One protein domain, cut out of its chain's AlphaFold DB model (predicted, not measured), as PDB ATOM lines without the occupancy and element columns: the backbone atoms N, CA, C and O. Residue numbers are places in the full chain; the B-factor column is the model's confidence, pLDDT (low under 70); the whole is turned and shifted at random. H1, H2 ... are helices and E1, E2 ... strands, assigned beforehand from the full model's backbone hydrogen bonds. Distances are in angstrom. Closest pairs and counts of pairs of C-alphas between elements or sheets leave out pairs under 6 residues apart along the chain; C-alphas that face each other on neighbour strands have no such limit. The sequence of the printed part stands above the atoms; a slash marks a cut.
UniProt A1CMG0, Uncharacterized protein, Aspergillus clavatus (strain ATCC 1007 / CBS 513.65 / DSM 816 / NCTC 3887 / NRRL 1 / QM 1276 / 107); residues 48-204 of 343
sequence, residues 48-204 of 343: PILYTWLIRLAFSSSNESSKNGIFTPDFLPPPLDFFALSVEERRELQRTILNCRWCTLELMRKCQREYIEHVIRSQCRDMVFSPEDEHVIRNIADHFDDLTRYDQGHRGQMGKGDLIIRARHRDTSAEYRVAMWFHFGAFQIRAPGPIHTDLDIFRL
ATOM      1  N   PRO A  48     -38.924  -3.165 -13.028       95.31
ATOM      2  CA  PRO A  48     -37.943  -4.016 -13.700       95.31
ATOM      3  C   PRO A  48     -36.968  -4.699 -12.738       95.31
ATOM      4  O   PRO A  48     -36.620  -5.860 -12.941       95.31
ATOM      5  N   ILE A  49     -36.564  -4.010 -11.665       95.62
ATOM      6  CA  ILE A  49     -35.628  -4.573 -10.687       95.62
ATOM      7  C   ILE A  49     -36.261  -5.708  -9.871       95.62
ATOM      8  O   ILE A  49     -35.612  -6.728  -9.648       95.62
ATOM      9  N   LEU A  50     -37.551  -5.601  -9.523       96.88
ATOM     10  CA  LEU A  50     -38.277  -6.691  -8.863       96.88
ATOM     11  C   LEU A  50     -38.360  -7.911  -9.778       96.88
ATOM     12  O   LEU A  50     -38.144  -9.031  -9.329       96.88
ATOM     13  N   TYR A  51     -38.632  -7.705 -11.068       97.62
ATOM     14  CA  TYR A  51     -38.693  -8.800 -12.034       97.62
ATOM     15  C   TYR A  51     -37.345  -9.509 -12.184       97.62
ATOM     16  O   TYR A  51     -37.307 -10.739 -12.208       97.62
ATOM     17  N   THR A  52     -36.240  -8.756 -12.207       98.06
ATOM     18  CA  THR A  52     -34.884  -9.322 -12.184       98.06
ATOM     19  C   THR A  52     -34.651 -10.163 -10.931       98.06
ATOM     20  O   THR A  52     -34.196 -11.301 -11.043       98.06
ATOM     21  N   TRP A  53     -35.004  -9.666  -9.743       97.94
ATOM     22  CA  TRP A  53     -34.836 -10.433  -8.505       97.94
ATOM     23  C   TRP A  53     -35.699 -11.696  -8.464       97.94
ATOM     24  O   TRP A  53     -35.208 -12.750  -8.070       97.94
ATOM     25  N   LEU A  54     -36.947 -11.628  -8.936       97.81
ATOM     26  CA  LEU A  54     -37.819 -12.799  -9.051       97.81
ATOM     27  C   LEU A  54     -37.243 -13.847 -10.009       97.81
ATOM     28  O   LEU A  54     -37.304 -15.040  -9.715       97.81
ATOM     29  N   ILE A  55     -36.659 -13.423 -11.137       98.19
ATOM     30  CA  ILE A  55     -36.006 -14.347 -12.069       98.19
ATOM     31  C   ILE A  55     -34.780 -14.990 -11.416       98.19
ATOM     32  O   ILE A  55     -34.641 -16.210 -11.455       98.19
ATOM     33  N   ARG A  56     -33.917 -14.205 -10.766       97.50
ATOM     34  CA  ARG A  56     -32.741 -14.731 -10.054       97.50
ATOM     35  C   ARG A  56     -33.145 -15.724  -8.961       97.50
ATOM     36  O   ARG A  56     -32.551 -16.796  -8.872       97.50
ATOM     37  N   LEU A  57     -34.186 -15.416  -8.190       97.31
ATOM     38  CA  LEU A  57     -34.718 -16.293  -7.147       97.31
ATOM     39  C   LEU A  57     -35.275 -17.608  -7.710       97.31
ATOM     40  O   LEU A  57     -35.024 -18.680  -7.167       97.31
ATOM     41  N   ALA A  58     -36.051 -17.537  -8.789       96.62
ATOM     42  CA  ALA A  58     -36.767 -18.699  -9.300       96.62
ATOM     43  C   ALA A  58     -35.924 -19.564 -10.246       96.62
ATOM     44  O   ALA A  58     -36.124 -20.775 -10.284       96.62
ATOM     45  N   PHE A  59     -35.002 -18.975 -11.011       97.12
ATOM     46  CA  PHE A  59     -34.346 -19.633 -12.146       97.12
ATOM     47  C   PHE A  59     -32.836 -19.836 -11.983       97.12
ATOM     48  O   PHE A  59     -32.229 -20.396 -12.892       97.12
ATOM     49  N   SER A  60     -32.213 -19.436 -10.871       95.94
ATOM     50  CA  SER A  60     -30.810 -19.804 -10.610       95.94
ATOM     51  C   SER A  60     -30.669 -21.303 -10.317       95.94
ATOM     52  O   SER A  60     -31.575 -21.936  -9.767       95.94
ATOM     53  N   SER A  61     -29.526 -21.890 -10.662       93.19
ATOM     54  CA  SER A  61     -29.206 -23.277 -10.314       93.19
ATOM     55  C   SER A  61     -29.021 -23.463  -8.808       93.19
ATOM     56  O   SER A  61     -28.484 -22.599  -8.125       93.19
ATOM     57  N   SER A  62     -29.411 -24.631  -8.297       89.44
ATOM     58  CA  SER A  62     -29.252 -25.018  -6.889       89.44
ATOM     59  C   SER A  62     -28.189 -26.097  -6.695       89.44
ATOM     60  O   SER A  62     -28.423 -27.069  -5.976       89.44
ATOM     61  N   ASN A  63     -27.072 -25.984  -7.408       87.69
ATOM     62  CA  ASN A  63     -25.954 -26.901  -7.221       87.69
ATOM     63  C   ASN A  63     -25.276 -26.677  -5.854       87.69
ATOM     64  O   ASN A  63     -25.579 -25.705  -5.156       87.69
ATOM     65  N   GLU A  64     -24.405 -27.599  -5.440       83.75
ATOM     66  CA  GLU A  64     -23.785 -27.541  -4.113       83.75
ATOM     67  C   GLU A  64     -22.944 -26.273  -3.931       83.75
ATOM     68  O   GLU A  64     -23.078 -25.604  -2.904       83.75
ATOM     69  N   SER A  65     -22.173 -25.862  -4.941       85.69
ATOM     70  CA  SER A  65     -21.344 -24.656  -4.838       85.69
ATOM     71  C   SER A  65     -22.152 -23.357  -4.861       85.69
ATOM     72  O   SER A  65     -21.696 -22.343  -4.339       85.69
ATOM     73  N   SER A  66     -23.398 -23.373  -5.347       86.25
ATOM     74  CA  SER A  66     -24.298 -22.210  -5.288       86.25
ATOM     75  C   SER A  66     -24.639 -21.796  -3.853       86.25
ATOM     76  O   SER A  66     -25.060 -20.660  -3.639       86.25
ATOM     77  N   LYS A  67     -24.451 -22.680  -2.861       84.25
ATOM     78  CA  LYS A  67     -24.644 -22.355  -1.435       84.25
ATOM     79  C   LYS A  67     -23.617 -21.352  -0.911       84.25
ATOM     80  O   LYS A  67     -23.867 -20.705   0.101       84.25
ATOM     81  N   ASN A  68     -22.494 -21.185  -1.611       83.31
ATOM     82  CA  ASN A  68     -21.354 -20.418  -1.131       83.31
ATOM     83  C   ASN A  68     -21.069 -19.221  -2.047       83.31
ATOM     84  O   ASN A  68     -20.586 -19.367  -3.167       83.31
ATOM     85  N   GLY A  69     -21.352 -18.010  -1.558       82.00
ATOM     86  CA  GLY A  69     -20.879 -16.763  -2.176       82.00
ATOM     87  C   GLY A  69     -21.596 -16.313  -3.455       82.00
ATOM     88  O   GLY A  69     -21.194 -15.303  -4.031       82.00
ATOM     89  N   ILE A  70     -22.645 -17.010  -3.908       91.06
ATOM     90  CA  ILE A  70     -23.435 -16.588  -5.079       91.06
ATOM     91  C   ILE A  70     -24.564 -15.635  -4.684       91.06
ATOM     92  O   ILE A  70     -24.699 -14.567  -5.269       91.06
ATOM     93  N   PHE A  71     -25.380 -15.980  -3.692       92.75
ATOM     94  CA  PHE A  71     -26.544 -15.169  -3.317       92.75
ATOM     95  C   PHE A  71     -26.168 -14.088  -2.300       92.75
ATOM     96  O   PHE A  71     -26.533 -14.146  -1.129       92.75
ATOM     97  N   THR A  72     -25.383 -13.116  -2.756       92.69
ATOM     98  CA  THR A  72     -25.010 -11.934  -1.977       92.69
ATOM     99  C   THR A  72     -26.144 -10.896  -1.974       92.69
ATOM    100  O   THR A  72     -26.957 -10.888  -2.902       92.69
ATOM    101  N   PRO A  73     -26.219  -9.986  -0.981       92.81
ATOM    102  CA  PRO A  73     -27.296  -8.992  -0.900       92.81
ATOM    103  C   PRO A  73     -27.416  -8.058  -2.116       92.81
ATOM    104  O   PRO A  73     -28.501  -7.561  -2.401       92.81
ATOM    105  N   ASP A  74     -26.321  -7.815  -2.836       91.75
ATOM    106  CA  ASP A  74     -26.306  -7.053  -4.091       91.75
ATOM    107  C   ASP A  74     -26.880  -7.849  -5.276       91.75
ATOM    108  O   ASP A  74     -27.488  -7.277  -6.184       91.75
ATOM    109  N   PHE A  75     -26.741  -9.177  -5.256       94.12
ATOM    110  CA  PHE A  75     -27.279 -10.054  -6.289       94.12
ATOM    111  C   PHE A  75     -28.754 -10.405  -6.045       94.12
ATOM    112  O   PHE A  75     -29.573 -10.350  -6.970       94.12
ATOM    113  N   LEU A  76     -29.093 -10.751  -4.805       95.62
ATOM    114  CA  LEU A  76     -30.433 -11.118  -4.368       95.62
ATOM    115  C   LEU A  76     -30.677 -10.524  -2.966       95.62
ATOM    116  O   LEU A  76     -30.198 -11.079  -1.977       95.62
ATOM    117  N   PRO A  77     -31.369  -9.375  -2.858       95.25
ATOM    118  CA  PRO A  77     -31.469  -8.658  -1.594       95.25
ATOM    119  C   PRO A  77     -32.459  -9.313  -0.622       95.25
ATOM    120  O   PRO A  77     -33.497  -9.827  -1.049       95.25
ATOM    121  N   PRO A  78     -32.226  -9.200   0.699       94.00
ATOM    122  CA  PRO A  78     -33.215  -9.575   1.701       94.00
ATOM    123  C   PRO A  78     -34.559  -8.852   1.468       94.00
ATOM    124  O   PRO A  78     -34.565  -7.677   1.093       94.00
ATOM    125  N   PRO A  79     -35.708  -9.504   1.714       95.56
ATOM    126  CA  PRO A  79     -35.871 -10.797   2.384       95.56
ATOM    127  C   PRO A  79     -35.773 -12.016   1.454       95.56
ATOM    128  O   PRO A  79     -36.108 -13.117   1.878       95.56
ATOM    129  N   LEU A  80     -35.373 -11.835   0.194       96.25
ATOM    130  CA  LEU A  80     -35.295 -12.941  -0.749       96.25
ATOM    131  C   LEU A  80     -34.167 -13.891  -0.364       96.25
ATOM    132  O   LEU A  80     -33.010 -13.491  -0.265       96.25
ATOM    133  N   ASP A  81     -34.518 -15.160  -0.212       93.44
ATOM    134  CA  ASP A  81     -33.575 -16.231   0.060       93.44
ATOM    135  C   ASP A  81     -33.866 -17.397  -0.884       93.44
ATOM    136  O   ASP A  81     -34.937 -18.010  -0.863       93.44
ATOM    137  N   PHE A  82     -32.892 -17.689  -1.742       93.12
ATOM    138  CA  PHE A  82     -32.977 -18.775  -2.705       93.12
ATOM    139  C   PHE A  82     -33.140 -20.141  -2.035       93.12
ATOM    140  O   PHE A  82     -33.887 -20.980  -2.544       93.12
ATOM    141  N   PHE A  83     -32.461 -20.375  -0.912       91.88
ATOM    142  CA  PHE A  83     -32.445 -21.669  -0.229       91.88
ATOM    143  C   PHE A  83     -33.578 -21.833   0.785       91.88
ATOM    144  O   PHE A  83     -33.830 -22.960   1.207       91.88
ATOM    145  N   ALA A  84     -34.293 -20.757   1.119       92.62
ATOM    146  CA  ALA A  84     -35.496 -20.834   1.945       92.62
ATOM    147  C   ALA A  84     -36.685 -21.483   1.213       92.62
ATOM    148  O   ALA A  84     -37.553 -22.063   1.860       92.62
ATOM    149  N   LEU A  85     -36.728 -21.405  -0.123       92.19
ATOM    150  CA  LEU A  85     -37.788 -22.021  -0.924       92.19
ATOM    151  C   LEU A  85     -37.553 -23.523  -1.099       92.19
ATOM    152  O   LEU A  85     -36.502 -23.951  -1.588       92.19
ATOM    153  N   SER A  86     -38.581 -24.318  -0.805       92.50
ATOM    154  CA  SER A  86     -38.620 -25.730  -1.189       92.50
ATOM    155  C   SER A  86     -38.589 -25.903  -2.714       92.50
ATOM    156  O   SER A  86     -38.842 -24.979  -3.496       92.50
ATOM    157  N   VAL A  87     -38.291 -27.125  -3.164       91.69
ATOM    158  CA  VAL A  87     -38.282 -27.463  -4.596       91.69
ATOM    159  C   VAL A  87     -39.667 -27.231  -5.212       91.69
ATOM    160  O   VAL A  87     -39.774 -26.727  -6.332       91.69
ATOM    161  N   GLU A  88     -40.726 -27.560  -4.478       93.56
ATOM    162  CA  GLU A  88     -42.118 -27.417  -4.892       93.56
ATOM    163  C   GLU A  88     -42.541 -25.948  -4.989       93.56
ATOM    164  O   GLU A  88     -43.137 -25.559  -5.998       93.56
ATOM    165  N   GLU A  89     -42.200 -25.127  -3.990       94.12
ATOM    166  CA  GLU A  89     -42.472 -23.682  -4.001       94.12
ATOM    167  C   GLU A  89     -41.721 -22.992  -5.136       94.12
ATOM    168  O   GLU A  89     -42.308 -22.200  -5.874       94.12
ATOM    169  N   ARG A  90     -40.444 -23.338  -5.352       94.50
ATOM    170  CA  ARG A  90     -39.667 -22.776  -6.463       94.50
ATOM    171  C   ARG A  90     -40.251 -23.174  -7.814       94.50
ATOM    172  O   ARG A  90     -40.379 -22.322  -8.691       94.50
ATOM    173  N   ARG A  91     -40.649 -24.439  -7.991       95.00
ATOM    174  CA  ARG A  91     -41.327 -24.905  -9.213       95.00
ATOM    175  C   ARG A  91     -42.606 -24.110  -9.471       95.00
ATOM    176  O   ARG A  91     -42.884 -23.737 -10.612       95.00
ATOM    177  N   GLU A  92     -43.394 -23.869  -8.431       95.19
ATOM    178  CA  GLU A  92     -44.646 -23.126  -8.538       95.19
ATOM    179  C   GLU A  92     -44.416 -21.641  -8.851       95.19
ATOM    180  O   GLU A  92     -45.105 -21.063  -9.702       95.19
ATOM    181  N   LEU A  93     -43.382 -21.046  -8.258       95.88
ATOM    182  CA  LEU A  93     -42.940 -19.694  -8.571       95.88
ATOM    183  C   LEU A  93     -42.468 -19.582 -10.028       95.88
ATOM    184  O   LEU A  93     -42.935 -18.700 -10.749       95.88
ATOM    185  N   GLN A  94     -41.626 -20.508 -10.503       96.75
ATOM    186  CA  GLN A  94     -41.210 -20.590 -11.910       96.75
ATOM    187  C   GLN A  94     -42.425 -20.672 -12.837       96.75
ATOM    188  O   GLN A  94     -42.556 -19.873 -13.765       96.75
ATOM    189  N   ARG A  95     -43.358 -21.595 -12.560       95.81
ATOM    190  CA  ARG A  95     -44.596 -21.765 -13.336       95.81
ATOM    191  C   ARG A  95     -45.384 -20.457 -13.410       95.81
ATOM    192  O   ARG A  95     -45.884 -20.088 -14.475       95.81
ATOM    193  N   THR A  96     -45.504 -19.750 -12.294       95.88
ATOM    194  CA  THR A  96     -46.298 -18.523 -12.209       95.88
ATOM    195  C   THR A  96     -45.611 -17.347 -12.908       95.88
ATOM    196  O   THR A  96     -46.262 -16.630 -13.675       95.88
ATOM    197  N   ILE A  97     -44.292 -17.200 -12.751       97.00
ATOM    198  CA  ILE A  97     -43.481 -16.197 -13.457       97.00
ATOM    199  C   ILE A  97     -43.527 -16.426 -14.970       97.00
ATOM    200  O   ILE A  97     -43.811 -15.489 -15.715       97.00
ATOM    201  N   LEU A  98     -43.352 -17.666 -15.439       96.94
ATOM    202  CA  LEU A  98     -43.410 -17.984 -16.868       96.94
ATOM    203  C   LEU A  98     -44.763 -17.622 -17.494       96.94
ATOM    204  O   LEU A  98     -44.819 -17.296 -18.676       96.94
ATOM    205  N   ASN A  99     -45.859 -17.611 -16.730       95.62
ATOM    206  CA  ASN A  99     -47.170 -17.163 -17.213       95.62
ATOM    207  C   ASN A  99     -47.340 -15.633 -17.234       95.62
ATOM    208  O   ASN A  99     -48.281 -15.126 -17.848       95.62
ATOM    209  N   CYS A 100     -46.446 -14.869 -16.608       95.50
ATOM    210  CA  CYS A 100     -46.535 -13.414 -16.569       95.50
ATOM    211  C   CYS A 100     -46.140 -12.775 -17.902       95.50
ATOM    212  O   CYS A 100     -45.247 -13.255 -18.595       95.50
ATOM    213  N   ARG A 101     -46.794 -11.665 -18.270       93.19
ATOM    214  CA  ARG A 101     -46.501 -10.935 -19.519       93.19
ATOM    215  C   ARG A 101     -45.127 -10.264 -19.510       93.19
ATOM    216  O   ARG A 101     -44.507 -10.184 -20.557       93.19
ATOM    217  N   TRP A 102     -44.656  -9.838 -18.339       95.00
ATOM    218  CA  TRP A 102     -43.344  -9.213 -18.165       95.00
ATOM    219  C   TRP A 102     -42.176 -10.207 -18.252       95.00
ATOM    220  O   TRP A 102     -41.034  -9.789 -18.404       95.00
ATOM    221  N   CYS A 103     -42.438 -11.518 -18.172       96.81
ATOM    222  CA  CYS A 103     -41.416 -12.541 -18.376       96.81
ATOM    223  C   CYS A 103     -41.193 -12.731 -19.884       96.81
ATOM    224  O   CYS A 103     -41.877 -13.542 -20.521       96.81
ATOM    225  N   THR A 104     -40.271 -11.940 -20.436       96.69
ATOM    226  CA  THR A 104     -39.887 -11.900 -21.855       96.69
ATOM    227  C   THR A 104     -38.521 -12.552 -22.093       96.69
ATOM    228  O   THR A 104     -37.772 -12.806 -21.148       96.69
ATOM    229  N   LEU A 105     -38.189 -12.809 -23.366       96.88
ATOM    230  CA  LEU A 105     -36.860 -13.286 -23.761       96.88
ATOM    231  C   LEU A 105     -35.769 -12.295 -23.349       96.88
ATOM    232  O   LEU A 105     -34.799 -12.696 -22.717       96.88
ATOM    233  N   GLU A 106     -35.954 -11.014 -23.672       96.69
ATOM    234  CA  GLU A 106     -34.994  -9.946 -23.378       96.69
ATOM    235  C   GLU A 106     -34.634  -9.904 -21.889       96.69
ATOM    236  O   GLU A 106     -33.460  -9.938 -21.522       96.69
ATOM    237  N   LEU A 107     -35.644  -9.912 -21.013       97.62
ATOM    238  CA  LEU A 107     -35.417  -9.887 -19.575       97.62
ATOM    239  C   LEU A 107     -34.714 -11.163 -19.089       97.62
ATOM    240  O   LEU A 107     -33.814 -11.081 -18.252       97.62
ATOM    241  N   MET A 108     -35.096 -12.331 -19.618       97.56
ATOM    242  CA  MET A 108     -34.445 -13.599 -19.283       97.56
ATOM    243  C   MET A 108     -32.968 -13.596 -19.709       97.56
ATOM    244  O   MET A 108     -32.110 -13.956 -18.908       97.56
ATOM    245  N   ARG A 109     -32.655 -13.129 -20.926       97.06
ATOM    246  CA  ARG A 109     -31.284 -13.020 -21.458       97.06
ATOM    247  C   ARG A 109     -30.441 -12.008 -20.688       97.06
ATOM    248  O   ARG A 109     -29.294 -12.298 -20.362       97.06
ATOM    249  N   LYS A 110     -31.023 -10.868 -20.303       97.06
ATOM    250  CA  LYS A 110     -30.373  -9.910 -19.400       97.06
ATOM    251  C   LYS A 110     -29.997 -10.573 -18.072       97.06
ATOM    252  O   LYS A 110     -28.844 -10.499 -17.661       97.06
ATOM    253  N   CYS A 111     -30.954 -11.243 -17.423       97.81
ATOM    254  CA  CYS A 111     -30.707 -11.917 -16.145       97.81
ATOM    255  C   CYS A 111     -29.678 -13.045 -16.284       97.81
ATOM    256  O   CYS A 111     -28.888 -13.263 -15.373       97.81
ATOM    257  N   GLN A 112     -29.681 -13.745 -17.419       96.75
ATOM    258  CA  GLN A 112     -28.730 -14.799 -17.740       96.75
ATOM    259  C   GLN A 112     -27.296 -14.264 -17.840       96.75
ATOM    260  O   GLN A 112     -26.410 -14.796 -17.174       96.75
ATOM    261  N   ARG A 113     -27.075 -13.198 -18.618       96.81
ATOM    262  CA  ARG A 113     -25.763 -12.547 -18.740       96.81
ATOM    263  C   ARG A 113     -25.252 -12.073 -17.378       96.81
ATOM    264  O   ARG A 113     -24.159 -12.446 -16.967       96.81
ATOM    265  N   GLU A 114     -26.076 -11.322 -16.647       96.69
ATOM    266  CA  GLU A 114     -25.717 -10.788 -15.324       96.69
ATOM    267  C   GLU A 114     -25.428 -11.898 -14.303       96.69
ATOM    268  O   GLU A 114     -24.528 -11.764 -13.475       96.69
ATOM    269  N   TYR A 115     -26.177 -13.005 -14.352       96.75
ATOM    270  CA  TYR A 115     -25.923 -14.173 -13.510       96.75
ATOM    271  C   TYR A 115     -24.550 -14.779 -13.805       96.75
ATOM    272  O   TYR A 115     -23.795 -15.053 -12.877       96.75
ATOM    273  N   ILE A 116     -24.202 -14.950 -15.081       96.12
ATOM    274  CA  ILE A 116     -22.919 -15.533 -15.475       96.12
ATOM    275  C   ILE A 116     -21.752 -14.630 -15.077       96.12
ATOM    276  O   ILE A 116     -20.812 -15.108 -14.447       96.12
ATOM    277  N   GLU A 117     -21.837 -13.325 -15.336       95.31
ATOM    278  CA  GLU A 117     -20.841 -12.350 -14.873       95.31
ATOM    279  C   GLU A 117     -20.641 -12.403 -13.351       95.31
ATOM    280  O   GLU A 117     -19.512 -12.370 -12.853       95.31
ATOM    281  N   HIS A 118     -21.742 -12.502 -12.602       95.38
ATOM    282  CA  HIS A 118     -21.710 -12.581 -11.147       95.38
ATOM    283  C   HIS A 118     -21.056 -13.869 -10.644       95.38
ATOM    284  O   HIS A 118     -20.179 -13.827  -9.778       95.38
ATOM    285  N   VAL A 119     -21.439 -15.012 -11.218       94.56
ATOM    286  CA  VAL A 119     -20.871 -16.319 -10.873       94.56
ATOM    287  C   VAL A 119     -19.379 -16.353 -11.177       94.56
ATOM    288  O   VAL A 119     -18.614 -16.774 -10.316       94.56
ATOM    289  N   ILE A 120     -18.942 -15.862 -12.339       93.94
ATOM    290  CA  ILE A 120     -17.517 -15.774 -12.689       93.94
ATOM    291  C   ILE A 120     -16.772 -14.938 -11.649       93.94
ATOM    292  O   ILE A 120     -15.773 -15.389 -11.095       93.94
ATOM    293  N   ARG A 121     -17.267 -13.734 -11.334       92.69
ATOM    294  CA  ARG A 121     -16.622 -12.841 -10.360       92.69
ATOM    295  C   ARG A 121     -16.492 -13.488  -8.980       92.69
ATOM    296  O   ARG A 121     -15.502 -13.258  -8.286       92.69
ATOM    297  N   SER A 122     -17.501 -14.256  -8.577       92.00
ATOM    298  CA  SER A 122     -17.544 -14.930  -7.280       92.00
ATOM    299  C   SER A 122     -16.643 -16.170  -7.248       92.00
ATOM    300  O   SER A 122     -15.760 -16.271  -6.402       92.00
ATOM    301  N   GLN A 123     -16.816 -17.084  -8.204       91.00
ATOM    302  CA  GLN A 123     -16.197 -18.413  -8.198       91.00
ATOM    303  C   GLN A 123     -14.781 -18.430  -8.784       91.00
ATOM    304  O   GLN A 123     -13.987 -19.304  -8.450       91.00
ATOM    305  N   CYS A 124     -14.428 -17.471  -9.644       92.25
ATOM    306  CA  CYS A 124     -13.083 -17.361 -10.210       92.25
ATOM    307  C   CYS A 124     -12.167 -16.402  -9.436       92.25
ATOM    308  O   CYS A 124     -11.071 -16.117  -9.909       92.25
ATOM    309  N   ARG A 125     -12.569 -15.908  -8.255       91.56
ATOM    310  CA  ARG A 125     -11.764 -14.959  -7.463       91.56
ATOM    311  C   ARG A 125     -10.357 -15.483  -7.143       91.56
ATOM    312  O   ARG A 125      -9.391 -14.722  -7.205       91.56
ATOM    313  N   ASP A 126     -10.257 -16.772  -6.836       92.00
ATOM    314  CA  ASP A 126      -9.004 -17.437  -6.457       92.00
ATOM    315  C   ASP A 126      -8.346 -18.167  -7.637       92.00
ATOM    316  O   ASP A 126      -7.388 -18.922  -7.467       92.00
ATOM    317  N   MET A 127      -8.844 -17.929  -8.852       93.94
ATOM    318  CA  MET A 127      -8.313 -18.496 -10.085       93.94
ATOM    319  C   MET A 127      -7.378 -17.502 -10.774       93.94
ATOM    320  O   MET A 127      -7.647 -16.305 -10.852       93.94
ATOM    321  N   VAL A 128      -6.264 -18.015 -11.283       95.00
ATOM    322  CA  VAL A 128      -5.263 -17.279 -12.054       95.00
ATOM    323  C   VAL A 128      -5.334 -17.751 -13.501       95.00
ATOM    324  O   VAL A 128      -5.225 -18.949 -13.775       95.00
ATOM    325  N   PHE A 129      -5.511 -16.803 -14.414       95.50
ATOM    326  CA  PHE A 129      -5.638 -17.030 -15.852       95.50
ATOM    327  C   PHE A 129      -4.389 -16.536 -16.590       95.50
ATOM    328  O   PHE A 129      -3.575 -15.804 -16.024       95.50
ATOM    329  N   SER A 130      -4.222 -16.946 -17.850       95.19
ATOM    330  CA  SER A 130      -3.257 -16.291 -18.739       95.19
ATOM    331  C   SER A 130      -3.696 -14.841 -19.022       95.19
ATOM    332  O   SER A 130      -4.890 -14.548 -18.906       95.19
ATOM    333  N   PRO A 131      -2.788 -13.924 -19.403       93.69
ATOM    334  CA  PRO A 131      -3.161 -12.549 -19.747       93.69
ATOM    335  C   PRO A 131      -4.222 -12.467 -20.855       93.69
ATOM    336  O   PRO A 131      -5.117 -11.618 -20.806       93.69
ATOM    337  N   GLU A 132      -4.142 -13.367 -21.839       93.19
ATOM    338  CA  GLU A 132      -5.100 -13.478 -22.937       93.19
ATOM    339  C   GLU A 132      -6.475 -13.923 -22.424       93.19
ATOM    340  O   GLU A 132      -7.488 -13.278 -22.700       93.19
ATOM    341  N   ASP A 133      -6.515 -14.983 -21.614       93.94
ATOM    342  CA  ASP A 133      -7.756 -15.514 -21.045       93.94
ATOM    343  C   ASP A 133      -8.407 -14.537 -20.052       93.94
ATOM    344  O   ASP A 133      -9.632 -14.428 -19.984       93.94
ATOM    345  N   GLU A 134      -7.612 -13.770 -19.302       93.00
ATOM    346  CA  GLU A 134      -8.113 -12.735 -18.397       93.00
ATOM    347  C   GLU A 134      -8.796 -11.592 -19.163       93.00
ATOM    348  O   GLU A 134      -9.757 -10.987 -18.680       93.00
ATOM    349  N   HIS A 135      -8.328 -11.276 -20.374       92.81
ATOM    350  CA  HIS A 135      -9.030 -10.342 -21.251       92.81
ATOM    351  C   HIS A 135     -10.373 -10.912 -21.727       92.81
ATOM    352  O   HIS A 135     -11.377 -10.203 -21.676       92.81
ATOM    353  N   VAL A 136     -10.417 -12.193 -22.110       92.62
ATOM    354  CA  VAL A 136     -11.663 -12.870 -22.515       92.62
ATOM    355  C   VAL A 136     -12.683 -12.881 -21.373       92.62
ATOM    356  O   VAL A 136     -13.839 -12.523 -21.570       92.62
ATOM    357  N   ILE A 137     -12.258 -13.224 -20.154       92.56
ATOM    358  CA  ILE A 137     -13.141 -13.282 -18.979       92.56
ATOM    359  C   ILE A 137     -13.692 -11.903 -18.607       92.56
ATOM    360  O   ILE A 137     -14.856 -11.788 -18.223       92.56
ATOM    361  N   ARG A 138     -12.883 -10.845 -18.727       91.69
ATOM    362  CA  ARG A 138     -13.338  -9.474 -18.452       91.69
ATOM    363  C   ARG A 138     -14.386  -8.984 -19.451       91.69
ATOM    364  O   ARG A 138     -15.269  -8.237 -19.045       91.69
ATOM    365  N   ASN A 139     -14.311  -9.428 -20.705       92.75
ATOM    366  CA  ASN A 139     -15.235  -9.050 -21.780       92.75
ATOM    367  C   ASN A 139     -16.238 -10.168 -22.103       92.75
ATOM    368  O   ASN A 139     -16.717 -10.298 -23.226       92.75
ATOM    369  N   ILE A 140     -16.571 -10.999 -21.112       93.00
ATOM    370  CA  ILE A 140     -17.442 -12.156 -21.333       93.00
ATOM    371  C   ILE A 140     -18.864 -11.766 -21.761       93.00
ATOM    372  O   ILE A 140     -19.554 -12.546 -22.416       93.00
ATOM    373  N   ALA A 141     -19.289 -10.552 -21.407       91.56
ATOM    374  CA  ALA A 141     -20.582  -9.980 -21.762       91.56
ATOM    375  C   ALA A 141     -20.797  -9.926 -23.282       91.56
ATOM    376  O   ALA A 141     -21.886 -10.260 -23.744       91.56
ATOM    377  N   ASP A 142     -19.749  -9.604 -24.044       92.94
ATOM    378  CA  ASP A 142     -19.775  -9.440 -25.506       92.94
ATOM    379  C   ASP A 142     -20.146 -10.750 -26.220       92.94
ATOM    380  O   ASP A 142     -20.665 -10.779 -27.338       92.94
ATOM    381  N   HIS A 143     -19.915 -11.890 -25.563       93.06
ATOM    382  CA  HIS A 143     -20.327 -13.180 -26.093       93.06
ATOM    383  C   HIS A 143     -21.852 -13.367 -26.074       93.06
ATOM    384  O   HIS A 143     -22.349 -14.204 -26.819       93.06
ATOM    385  N   PHE A 144     -22.611 -12.587 -25.299       92.06
ATOM    386  CA  PHE A 144     -24.073 -12.686 -25.239       92.06
ATOM    387  C   PHE A 144     -24.806 -11.871 -26.317       92.06
ATOM    388  O   PHE A 144     -26.028 -11.989 -26.410       92.06
ATOM    389  N   ASP A 145     -24.093 -11.093 -27.137       90.06
ATOM    390  CA  ASP A 145     -24.701 -10.238 -28.169       90.06
ATOM    391  C   ASP A 145     -25.183 -11.027 -29.396       90.06
ATOM    392  O   ASP A 145     -26.228 -10.722 -29.967       90.06
ATOM    393  N   ASP A 146     -24.457 -12.084 -29.769       90.00
ATOM    394  CA  ASP A 146     -24.867 -13.040 -30.800       90.00
ATOM    395  C   ASP A 146     -24.748 -14.464 -30.260       90.00
ATOM    396  O   ASP A 146     -23.662 -15.050 -30.196       90.00
ATOM    397  N   LEU A 147     -25.900 -15.009 -29.866       91.06
ATOM    398  CA  LEU A 147     -26.015 -16.358 -29.329       91.06
ATOM    399  C   LEU A 147     -26.213 -17.429 -30.403       91.06
ATOM    400  O   LEU A 147     -26.154 -18.613 -30.075       91.06
ATOM    401  N   THR A 148     -26.451 -17.052 -31.662       87.50
ATOM    402  CA  THR A 148     -26.766 -18.005 -32.742       87.50
ATOM    403  C   THR A 148     -25.544 -18.809 -33.187       87.50
ATOM    404  O   THR A 148     -25.683 -19.942 -33.641       87.50
ATOM    405  N   ARG A 149     -24.341 -18.257 -32.989       90.00
ATOM    406  CA  ARG A 149     -23.052 -18.898 -33.306       90.00
ATOM    407  C   ARG A 149     -22.628 -20.013 -32.344       90.00
ATOM    408  O   ARG A 149     -21.654 -20.705 -32.624       90.00
ATOM    409  N   TYR A 150     -23.307 -20.150 -31.208       91.88
ATOM    410  CA  TYR A 150     -22.942 -21.095 -30.152       91.88
ATOM    411  C   TYR A 150     -23.731 -22.393 -30.213       91.88
ATOM    412  O   TYR A 150     -24.684 -22.525 -30.980       91.88
ATOM    413  N   ASP A 151     -23.339 -23.356 -29.384       86.94
ATOM    414  CA  ASP A 151     -24.054 -24.611 -29.236       86.94
ATOM    415  C   ASP A 151     -25.511 -24.368 -28.812       86.94
ATOM    416  O   ASP A 151     -25.796 -23.847 -27.735       86.94
ATOM    417  N   GLN A 152     -26.442 -24.777 -29.675       86.88
ATOM    418  CA  GLN A 152     -27.887 -24.710 -29.434       86.88
ATOM    419  C   GLN A 152     -28.437 -26.007 -28.810       86.88
ATOM    420  O   GLN A 152     -29.646 -26.167 -28.661       86.88
ATOM    421  N   GLY A 153     -27.564 -26.954 -28.454       81.44
ATOM    422  CA  GLY A 153     -27.907 -28.196 -27.771       81.44
ATOM    423  C   GLY A 153     -28.270 -29.323 -28.719       81.44
ATOM    424  O   GLY A 153     -29.446 -29.681 -28.861       81.44
ATOM    425  N   HIS A 154     -27.265 -29.924 -29.358       80.19
ATOM    426  CA  HIS A 154     -27.495 -31.077 -30.226       80.19
ATOM    427  C   HIS A 154     -28.225 -32.199 -29.466       80.19
ATOM    428  O   HIS A 154     -27.784 -32.652 -28.413       80.19
ATOM    429  N   ARG A 155     -29.368 -32.652 -30.000       82.19
ATOM    430  CA  ARG A 155     -30.244 -33.656 -29.362       82.19
ATOM    431  C   ARG A 155     -30.724 -33.284 -27.950       82.19
ATOM    432  O   ARG A 155     -30.980 -34.161 -27.128       82.19
ATOM    433  N   GLY A 156     -30.846 -31.987 -27.662       77.69
ATOM    434  CA  GLY A 156     -31.275 -31.493 -26.353       77.69
ATOM    435  C   GLY A 156     -30.223 -31.658 -25.255       77.69
ATOM    436  O   GLY A 156     -30.572 -31.605 -24.075       77.69
ATOM    437  N   GLN A 157     -28.960 -31.882 -25.624       83.12
ATOM    438  CA  GLN A 157     -27.835 -31.994 -24.701       83.12
ATOM    439  C   GLN A 157     -26.840 -30.865 -24.938       83.12
ATOM    440  O   GLN A 157     -26.591 -30.487 -26.079       83.12
ATOM    441  N   MET A 158     -26.259 -30.352 -23.855       85.88
ATOM    442  CA  MET A 158     -25.152 -29.402 -23.932       85.88
ATOM    443  C   MET A 158     -23.882 -30.143 -24.366       85.88
ATOM    444  O   MET A 158     -23.583 -31.224 -23.859       85.88
ATOM    445  N   GLY A 159     -23.128 -29.567 -25.298       85.62
ATOM    446  CA  GLY A 159     -21.827 -30.064 -25.723       85.62
ATOM    447  C   GLY A 159     -20.733 -29.828 -24.678       85.62
ATOM    448  O   GLY A 159     -20.984 -29.609 -23.496       85.62
ATOM    449  N   LYS A 160     -19.466 -29.835 -25.108       85.69
ATOM    450  CA  LYS A 160     -18.312 -29.716 -24.190       85.69
ATOM    451  C   LYS A 160     -18.104 -28.316 -23.594       85.69
ATOM    452  O   LYS A 160     -17.338 -28.202 -22.632       85.69
ATOM    453  N   GLY A 161     -18.752 -27.296 -24.147       89.31
ATOM    454  CA  GLY A 161     -18.566 -25.882 -23.823       89.31
ATOM    455  C   GLY A 161     -18.232 -25.089 -25.081       89.31
ATOM    456  O   GLY A 161     -17.417 -25.540 -25.885       89.31
ATOM    457  N   ASP A 162     -18.856 -23.925 -25.227       93.25
ATOM    458  CA  ASP A 162     -18.567 -22.944 -26.280       93.25
ATOM    459  C   ASP A 162     -17.182 -22.317 -26.087       93.25
ATOM    460  O   ASP A 162     -16.461 -22.040 -27.043       93.25
ATOM    461  N   LEU A 163     -16.808 -22.118 -24.823       94.06
ATOM    462  CA  LEU A 163     -15.523 -21.582 -24.402       94.06
ATOM    463  C   LEU A 163     -14.977 -22.443 -23.264       94.06
ATOM    464  O   LEU A 163     -15.694 -22.751 -22.310       94.06
ATOM    465  N   ILE A 164     -13.712 -22.852 -23.379       94.25
ATOM    466  CA  ILE A 164     -13.002 -23.631 -22.360       94.25
ATOM    467  C   ILE A 164     -11.641 -22.984 -22.121       94.25
ATOM    468  O   ILE A 164     -10.757 -23.059 -22.970       94.25
ATOM    469  N   ILE A 165     -11.478 -22.392 -20.943       94.62
ATOM    470  CA  ILE A 165     -10.275 -21.673 -20.523       94.62
ATOM    471  C   ILE A 165      -9.546 -22.475 -19.446       94.62
ATOM    472  O   ILE A 165     -10.170 -23.143 -18.620       94.62
ATOM    473  N   ARG A 166      -8.213 -22.410 -19.438       94.44
ATOM    474  CA  ARG A 166      -7.401 -22.992 -18.364       94.44
ATOM    475  C   ARG A 166      -7.214 -21.983 -17.242       94.44
ATOM    476  O   ARG A 166      -6.950 -20.813 -17.487       94.44
ATOM    477  N   ALA A 167      -7.296 -22.465 -16.014       94.94
ATOM    478  CA  ALA A 167      -7.071 -21.667 -14.824       94.94
ATOM    479  C   ALA A 167      -6.167 -22.422 -13.856       94.94
ATOM    480  O   ALA A 167      -6.152 -23.652 -13.842       94.94
ATOM    481  N   ARG A 168      -5.433 -21.701 -13.013       94.62
ATOM    482  CA  ARG A 168      -4.720 -22.287 -11.876       94.62
ATOM    483  C   ARG A 168      -5.280 -21.729 -10.588       94.62
ATOM    484  O   ARG A 168      -5.443 -20.520 -10.468       94.62
ATOM    485  N   HIS A 169      -5.541 -22.588  -9.616       94.12
ATOM    486  CA  HIS A 169      -5.907 -22.112  -8.290       94.12
ATOM    487  C   HIS A 169      -4.706 -21.412  -7.646       94.12
ATOM    488  O   HIS A 169      -3.601 -21.958  -7.650       94.12
ATOM    489  N   ARG A 170      -4.922 -20.227  -7.072       93.31
ATOM    490  CA  ARG A 170      -3.868 -19.369  -6.511       93.31
ATOM    491  C   ARG A 170      -3.022 -20.086  -5.458       93.31
ATOM    492  O   ARG A 170      -1.801 -20.056  -5.550       93.31
ATOM    493  N   ASP A 171      -3.667 -20.767  -4.512       92.50
ATOM    494  CA  ASP A 171      -2.958 -21.367  -3.371       92.50
ATOM    495  C   ASP A 171      -2.354 -22.747  -3.667       92.50
ATOM    496  O   ASP A 171      -1.230 -23.040  -3.274       92.50
ATOM    497  N   THR A 172      -3.086 -23.617  -4.368       92.31
ATOM    498  CA  THR A 172      -2.661 -25.007  -4.609       92.31
ATOM    499  C   THR A 172      -1.902 -25.187  -5.919       92.31
ATOM    500  O   THR A 172      -1.332 -26.252  -6.148       92.31
ATOM    501  N   SER A 173      -1.910 -24.182  -6.805       89.56
ATOM    502  CA  SER A 173      -1.403 -24.266  -8.185       89.56
ATOM    503  C   SER A 173      -2.028 -25.382  -9.035       89.56
ATOM    504  O   SER A 173      -1.541 -25.668 -10.130       89.56
ATOM    505  N   ALA A 174      -3.114 -26.007  -8.566       91.69
ATOM    506  CA  ALA A 174      -3.815 -27.043  -9.308       91.69
ATOM    507  C   ALA A 174      -4.471 -26.453 -10.568       91.69
ATOM    508  O   ALA A 174      -5.014 -25.347 -10.532       91.69
ATOM    509  N   GLU A 175      -4.405 -27.184 -11.685       92.69
ATOM    510  CA  GLU A 175      -4.958 -26.756 -12.976       92.69
ATOM    511  C   GLU A 175      -6.439 -27.138 -13.089       92.69
ATOM    512  O   GLU A 175      -6.804 -28.313 -13.033       92.69
ATOM    513  N   TYR A 176      -7.281 -26.132 -13.291       92.81
ATOM    514  CA  TYR A 176      -8.714 -26.240 -13.521       92.81
ATOM    515  C   TYR A 176      -9.051 -25.844 -14.956       92.81
ATOM    516  O   TYR A 176      -8.282 -25.168 -15.649       92.81
ATOM    517  N   ARG A 177     -10.246 -26.233 -15.405       92.62
ATOM    518  CA  ARG A 177     -10.825 -25.721 -16.651       92.62
ATOM    519  C   ARG A 177     -12.132 -25.012 -16.367       92.62
ATOM    520  O   ARG A 177     -13.020 -25.588 -15.750       92.62
ATOM    521  N   VAL A 178     -12.266 -23.795 -16.861       93.50
ATOM    522  CA  VAL A 178     -13.507 -23.029 -16.817       93.50
ATOM    523  C   VAL A 178     -14.224 -23.231 -18.142       93.50
ATOM    524  O   VAL A 178     -13.666 -22.917 -19.189       93.50
ATOM    525  N   ALA A 179     -15.426 -23.796 -18.103       94.06
ATOM    526  CA  ALA A 179     -16.248 -24.053 -19.280       94.06
ATOM    527  C   ALA A 179     -17.522 -23.210 -19.249       94.06
ATOM    528  O   ALA A 179     -18.140 -23.045 -18.195       94.06
ATOM    529  N   MET A 180     -17.915 -22.697 -20.411       94.88
ATOM    530  CA  MET A 180     -19.086 -21.840 -20.578       94.88
ATOM    531  C   MET A 180     -19.942 -22.302 -21.745       94.88
ATOM    532  O   MET A 180     -19.418 -22.768 -22.756       94.88
ATOM    533  N   TRP A 181     -21.253 -22.125 -21.603       95.00
ATOM    534  CA  TRP A 181     -22.223 -22.320 -22.670       95.00
ATOM    535  C   TRP A 181     -23.137 -21.100 -22.730       95.00
ATOM    536  O   TRP A 181     -24.005 -20.917 -21.870       95.00
ATOM    537  N   PHE A 182     -22.928 -20.242 -23.721       94.62
ATOM    538  CA  PHE A 182     -23.541 -18.915 -23.768       94.62
ATOM    539  C   PHE A 182     -25.036 -18.996 -24.045       94.62
ATOM    540  O   PHE A 182     -25.823 -18.366 -23.340       94.62
ATOM    541  N   HIS A 183     -25.453 -19.839 -24.998       93.19
ATOM    542  CA  HIS A 183     -26.876 -20.028 -25.291       93.19
ATOM    543  C   HIS A 183     -27.648 -20.529 -24.060       93.19
ATOM    544  O   HIS A 183     -28.775 -20.098 -23.809       93.19
ATOM    545  N   PHE A 184     -27.044 -21.403 -23.259       92.38
ATOM    546  CA  PHE A 184     -27.679 -21.973 -22.069       92.38
ATOM    547  C   PHE A 184     -27.516 -21.114 -20.819       92.38
ATOM    548  O   PHE A 184     -28.160 -21.396 -19.809       92.38
ATOM    549  N   GLY A 185     -26.661 -20.088 -20.866       94.50
ATOM    550  CA  GLY A 185     -26.314 -19.319 -19.680       94.50
ATOM    551  C   GLY A 185     -25.729 -20.198 -18.598       94.50
ATOM    552  O   GLY A 185     -26.192 -20.134 -17.459       94.50
ATOM    553  N   ALA A 186     -24.807 -21.080 -18.983       94.62
ATOM    554  CA  ALA A 186     -24.219 -22.070 -18.101       94.62
ATOM    555  C   ALA A 186     -22.713 -21.852 -17.939       94.62
ATOM    556  O   ALA A 186     -22.017 -21.452 -18.874       94.62
ATOM    557  N   PHE A 187     -22.218 -22.149 -16.745       94.50
ATOM    558  CA  PHE A 187     -20.830 -21.991 -16.343       94.50
ATOM    559  C   PHE A 187     -20.425 -23.144 -15.424       94.50
ATOM    560  O   PHE A 187     -21.195 -23.560 -14.559       94.50
ATOM    561  N   GLN A 188     -19.211 -23.659 -15.590       93.81
ATOM    562  CA  GLN A 188     -18.688 -24.738 -14.760       93.81
ATOM    563  C   GLN A 188     -17.183 -24.582 -14.541       93.81
ATOM    564  O   GLN A 188     -16.428 -24.369 -15.491       93.81
ATOM    565  N   ILE A 189     -16.739 -24.787 -13.301       91.88
ATOM    566  CA  ILE A 189     -15.326 -24.982 -12.972       91.88
ATOM    567  C   ILE A 189     -15.077 -26.485 -12.851       91.88
ATOM    568  O   ILE A 189     -15.642 -27.163 -11.998       91.88
ATOM    569  N   ARG A 190     -14.233 -27.022 -13.724       90.69
ATOM    570  CA  ARG A 190     -13.898 -28.445 -13.787       90.69
ATOM    571  C   ARG A 190     -12.616 -28.702 -13.019       90.69
ATOM    572  O   ARG A 190     -11.579 -28.108 -13.327       90.69
ATOM    573  N   ALA A 191     -12.716 -29.592 -12.038       84.69
ATOM    574  CA  ALA A 191     -11.600 -30.030 -11.215       84.69
ATOM    575  C   ALA A 191     -10.492 -30.712 -12.048       84.69
ATOM    576  O   ALA A 191     -10.763 -31.200 -13.151       84.69
ATOM    577  N   PRO A 192      -9.254 -30.784 -11.522       78.06
ATOM    578  CA  PRO A 192      -8.158 -31.478 -12.183       78.06
ATOM    579  C   PRO A 192      -8.499 -32.962 -12.370       78.06
ATOM    580  O   PRO A 192      -8.732 -33.685 -11.403       78.06
ATOM    581  N   GLY A 193      -8.525 -33.433 -13.615       72.75
ATOM    582  CA  GLY A 193      -8.769 -34.840 -13.916       72.75
ATOM    583  C   GLY A 193      -9.242 -35.085 -15.350       72.75
ATOM    584  O   GLY A 193      -9.652 -34.156 -16.047       72.75
ATOM    585  N   PRO A 194      -9.183 -36.342 -15.826       63.31
ATOM    586  CA  PRO A 194      -9.647 -36.693 -17.165       63.31
ATOM    587  C   PRO A 194     -11.177 -36.832 -17.243       63.31
ATOM    588  O   PRO A 194     -11.755 -36.667 -18.318       63.31
ATOM    589  N   ILE A 195     -11.842 -37.124 -16.120       65.12
ATOM    590  CA  ILE A 195     -13.286 -37.372 -16.066       65.12
ATOM    591  C   ILE A 195     -14.011 -36.055 -15.804       65.12
ATOM    592  O   ILE A 195     -13.831 -35.425 -14.767       65.12
ATOM    593  N   HIS A 196     -14.842 -35.666 -16.764       62.78
ATOM    594  CA  HIS A 196     -15.679 -34.480 -16.687       62.78
ATOM    595  C   HIS A 196     -17.062 -34.950 -16.238       62.78
ATOM    596  O   HIS A 196     -17.686 -35.751 -16.931       62.78
ATOM    597  N   THR A 197     -17.510 -34.517 -15.063       67.50
ATOM    598  CA  THR A 197     -18.867 -34.792 -14.587       67.50
ATOM    599  C   THR A 197     -19.727 -33.553 -14.806       67.50
ATOM    600  O   THR A 197     -19.268 -32.436 -14.583       67.50
ATOM    601  N   ASP A 198     -20.987 -33.728 -15.205       70.75
ATOM    602  CA  ASP A 198     -21.963 -32.630 -15.336       70.75
ATOM    603  C   ASP A 198     -22.536 -32.213 -13.968       70.75
ATOM    604  O   ASP A 198     -23.715 -31.892 -13.812       70.75
ATOM    605  N   LEU A 199     -21.694 -32.279 -12.939       74.31
ATOM    606  CA  LEU A 199     -22.012 -31.841 -11.594       74.31
ATOM    607  C   LEU A 199     -21.613 -30.373 -11.454       74.31
ATOM    608  O   LEU A 199     -20.658 -29.908 -12.071       74.31
ATOM    609  N   ASP A 200     -22.349 -29.655 -10.614       86.56
ATOM    610  CA  ASP A 200     -21.983 -28.300 -10.202       86.56
ATOM    611  C   ASP A 200     -21.949 -27.237 -11.317       86.56
ATOM    612  O   ASP A 200     -21.181 -26.281 -11.296       86.56
ATOM    613  N   ILE A 201     -22.828 -27.392 -12.308       91.94
ATOM    614  CA  ILE A 201     -23.023 -26.402 -13.370       91.94
ATOM    615  C   ILE A 201     -23.892 -25.263 -12.836       91.94
ATOM    616  O   ILE A 201     -25.041 -25.482 -12.436       91.94
ATOM    617  N   PHE A 202     -23.349 -24.050 -12.829       94.44
ATOM    618  CA  PHE A 202     -24.081 -22.823 -12.541       94.44
ATOM    619  C   PHE A 202     -24.881 -22.426 -13.766       94.44
ATOM    620  O   PHE A 202     -24.326 -22.380 -14.863       94.44
ATOM    621  N   ARG A 203     -26.177 -22.155 -13.611       94.56
ATOM    622  CA  ARG A 203     -27.025 -21.874 -14.771       94.56
ATOM    623  C   ARG A 203     -28.233 -21.004 -14.466       94.56
ATOM    624  O   ARG A 203     -28.883 -21.184 -13.436       94.56
ATOM    625  N   LEU A 204     -28.575 -20.140 -15.420       96.06
ATOM    626  CA  LEU A 204     -29.847 -19.427 -15.472       96.06
ATOM    627  C   LEU A 204     -30.334 -19.343 -16.940       96.06
ATOM    628  O   LEU A 204     -29.613 -18.804 -17.777       96.06
TER     629      LEU A 204
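What this domain is: This is residues 48 to 204 of the 343 residues of an uncharacterized protein of Aspergillus clavatus (strain ATCC 1007 / CBS 513.65 / DSM 816 / NCTC 3887 / NRRL 1 / QM 1276 / 107) (UniProt A1CMG0). A small sheet, E1 E2 E3, has one face covered by two helices, H3 along E3 and H4 across E1; the longer one, H3, reaches past the sheet to a helical hairpin, H1 and H2, at one end. Two of the links are long loops, residues 60 to 86 between H1 and H2 and residues 145 to 162 between H5 and E1, and residues 202 to 203 pair antiparallel with 186 to 187 of E3. The printed 157 residues run H1 H2 H3 H4 H5 E1 E2 E3, mixed helices and strands with under half in named elements; the antiparallel sheet is a meander, each strand the neighbour of the one before. The whole is compact, radius of gyration of the C-alphas 16.0 A, spanning 44 by 33 by 28 A.

How they stand to each other: H1, residues 48 to 59, touches H2, residues 87 to 99, with 54 to 59 alone (closest C-alphas Ala 58 and Gln 94, 5.5 A), a hairpin at a steep tilt of 44 degrees, opposite ways. H3, residues 105 to 123, touches H1 with 107 to 115 alone (Thr 52 and Cys 111, 6.3 A) and H5, residues 140 to 144 (Arg 113 and Ala 141, 6.5 A). H3 is on the sheet over E3, residues 186 to 190, at a height of 9.3 A; H4, residues 131 to 138, is on the same face, over E1, residues 163 to 169 (Asp 133 and Ile 165, 6.7 A). N 165 and O 178 are 2.9 A apart between E1 and E2, residues 175 to 181; N 190 and O 177 are 2.8 A apart between E3 and E2. Every O i to N i+4 pair is within hydrogen-bond range in H1 to H4; H5 has 0 of 1, but 2 of 2 O i to N i+3 pairs.

Where its parts are: H1 begins at C-alpha 48 (-37.943, -4.016, -13.700); H3 is 26.4 A long, E2 20.3 A; E3 ends at C-alpha 190 (-13.898, -28.445, -13.787).

The domain as a whole: The C-alphas of Arg 101 and Thr 172, the farthest apart, are 48.4 A apart. The printed part has no cut; the links H1 to H2 and H5 to E1 are long. Mean pLDDT of the printed part is 91.7, with residues 194 to 197 under 70.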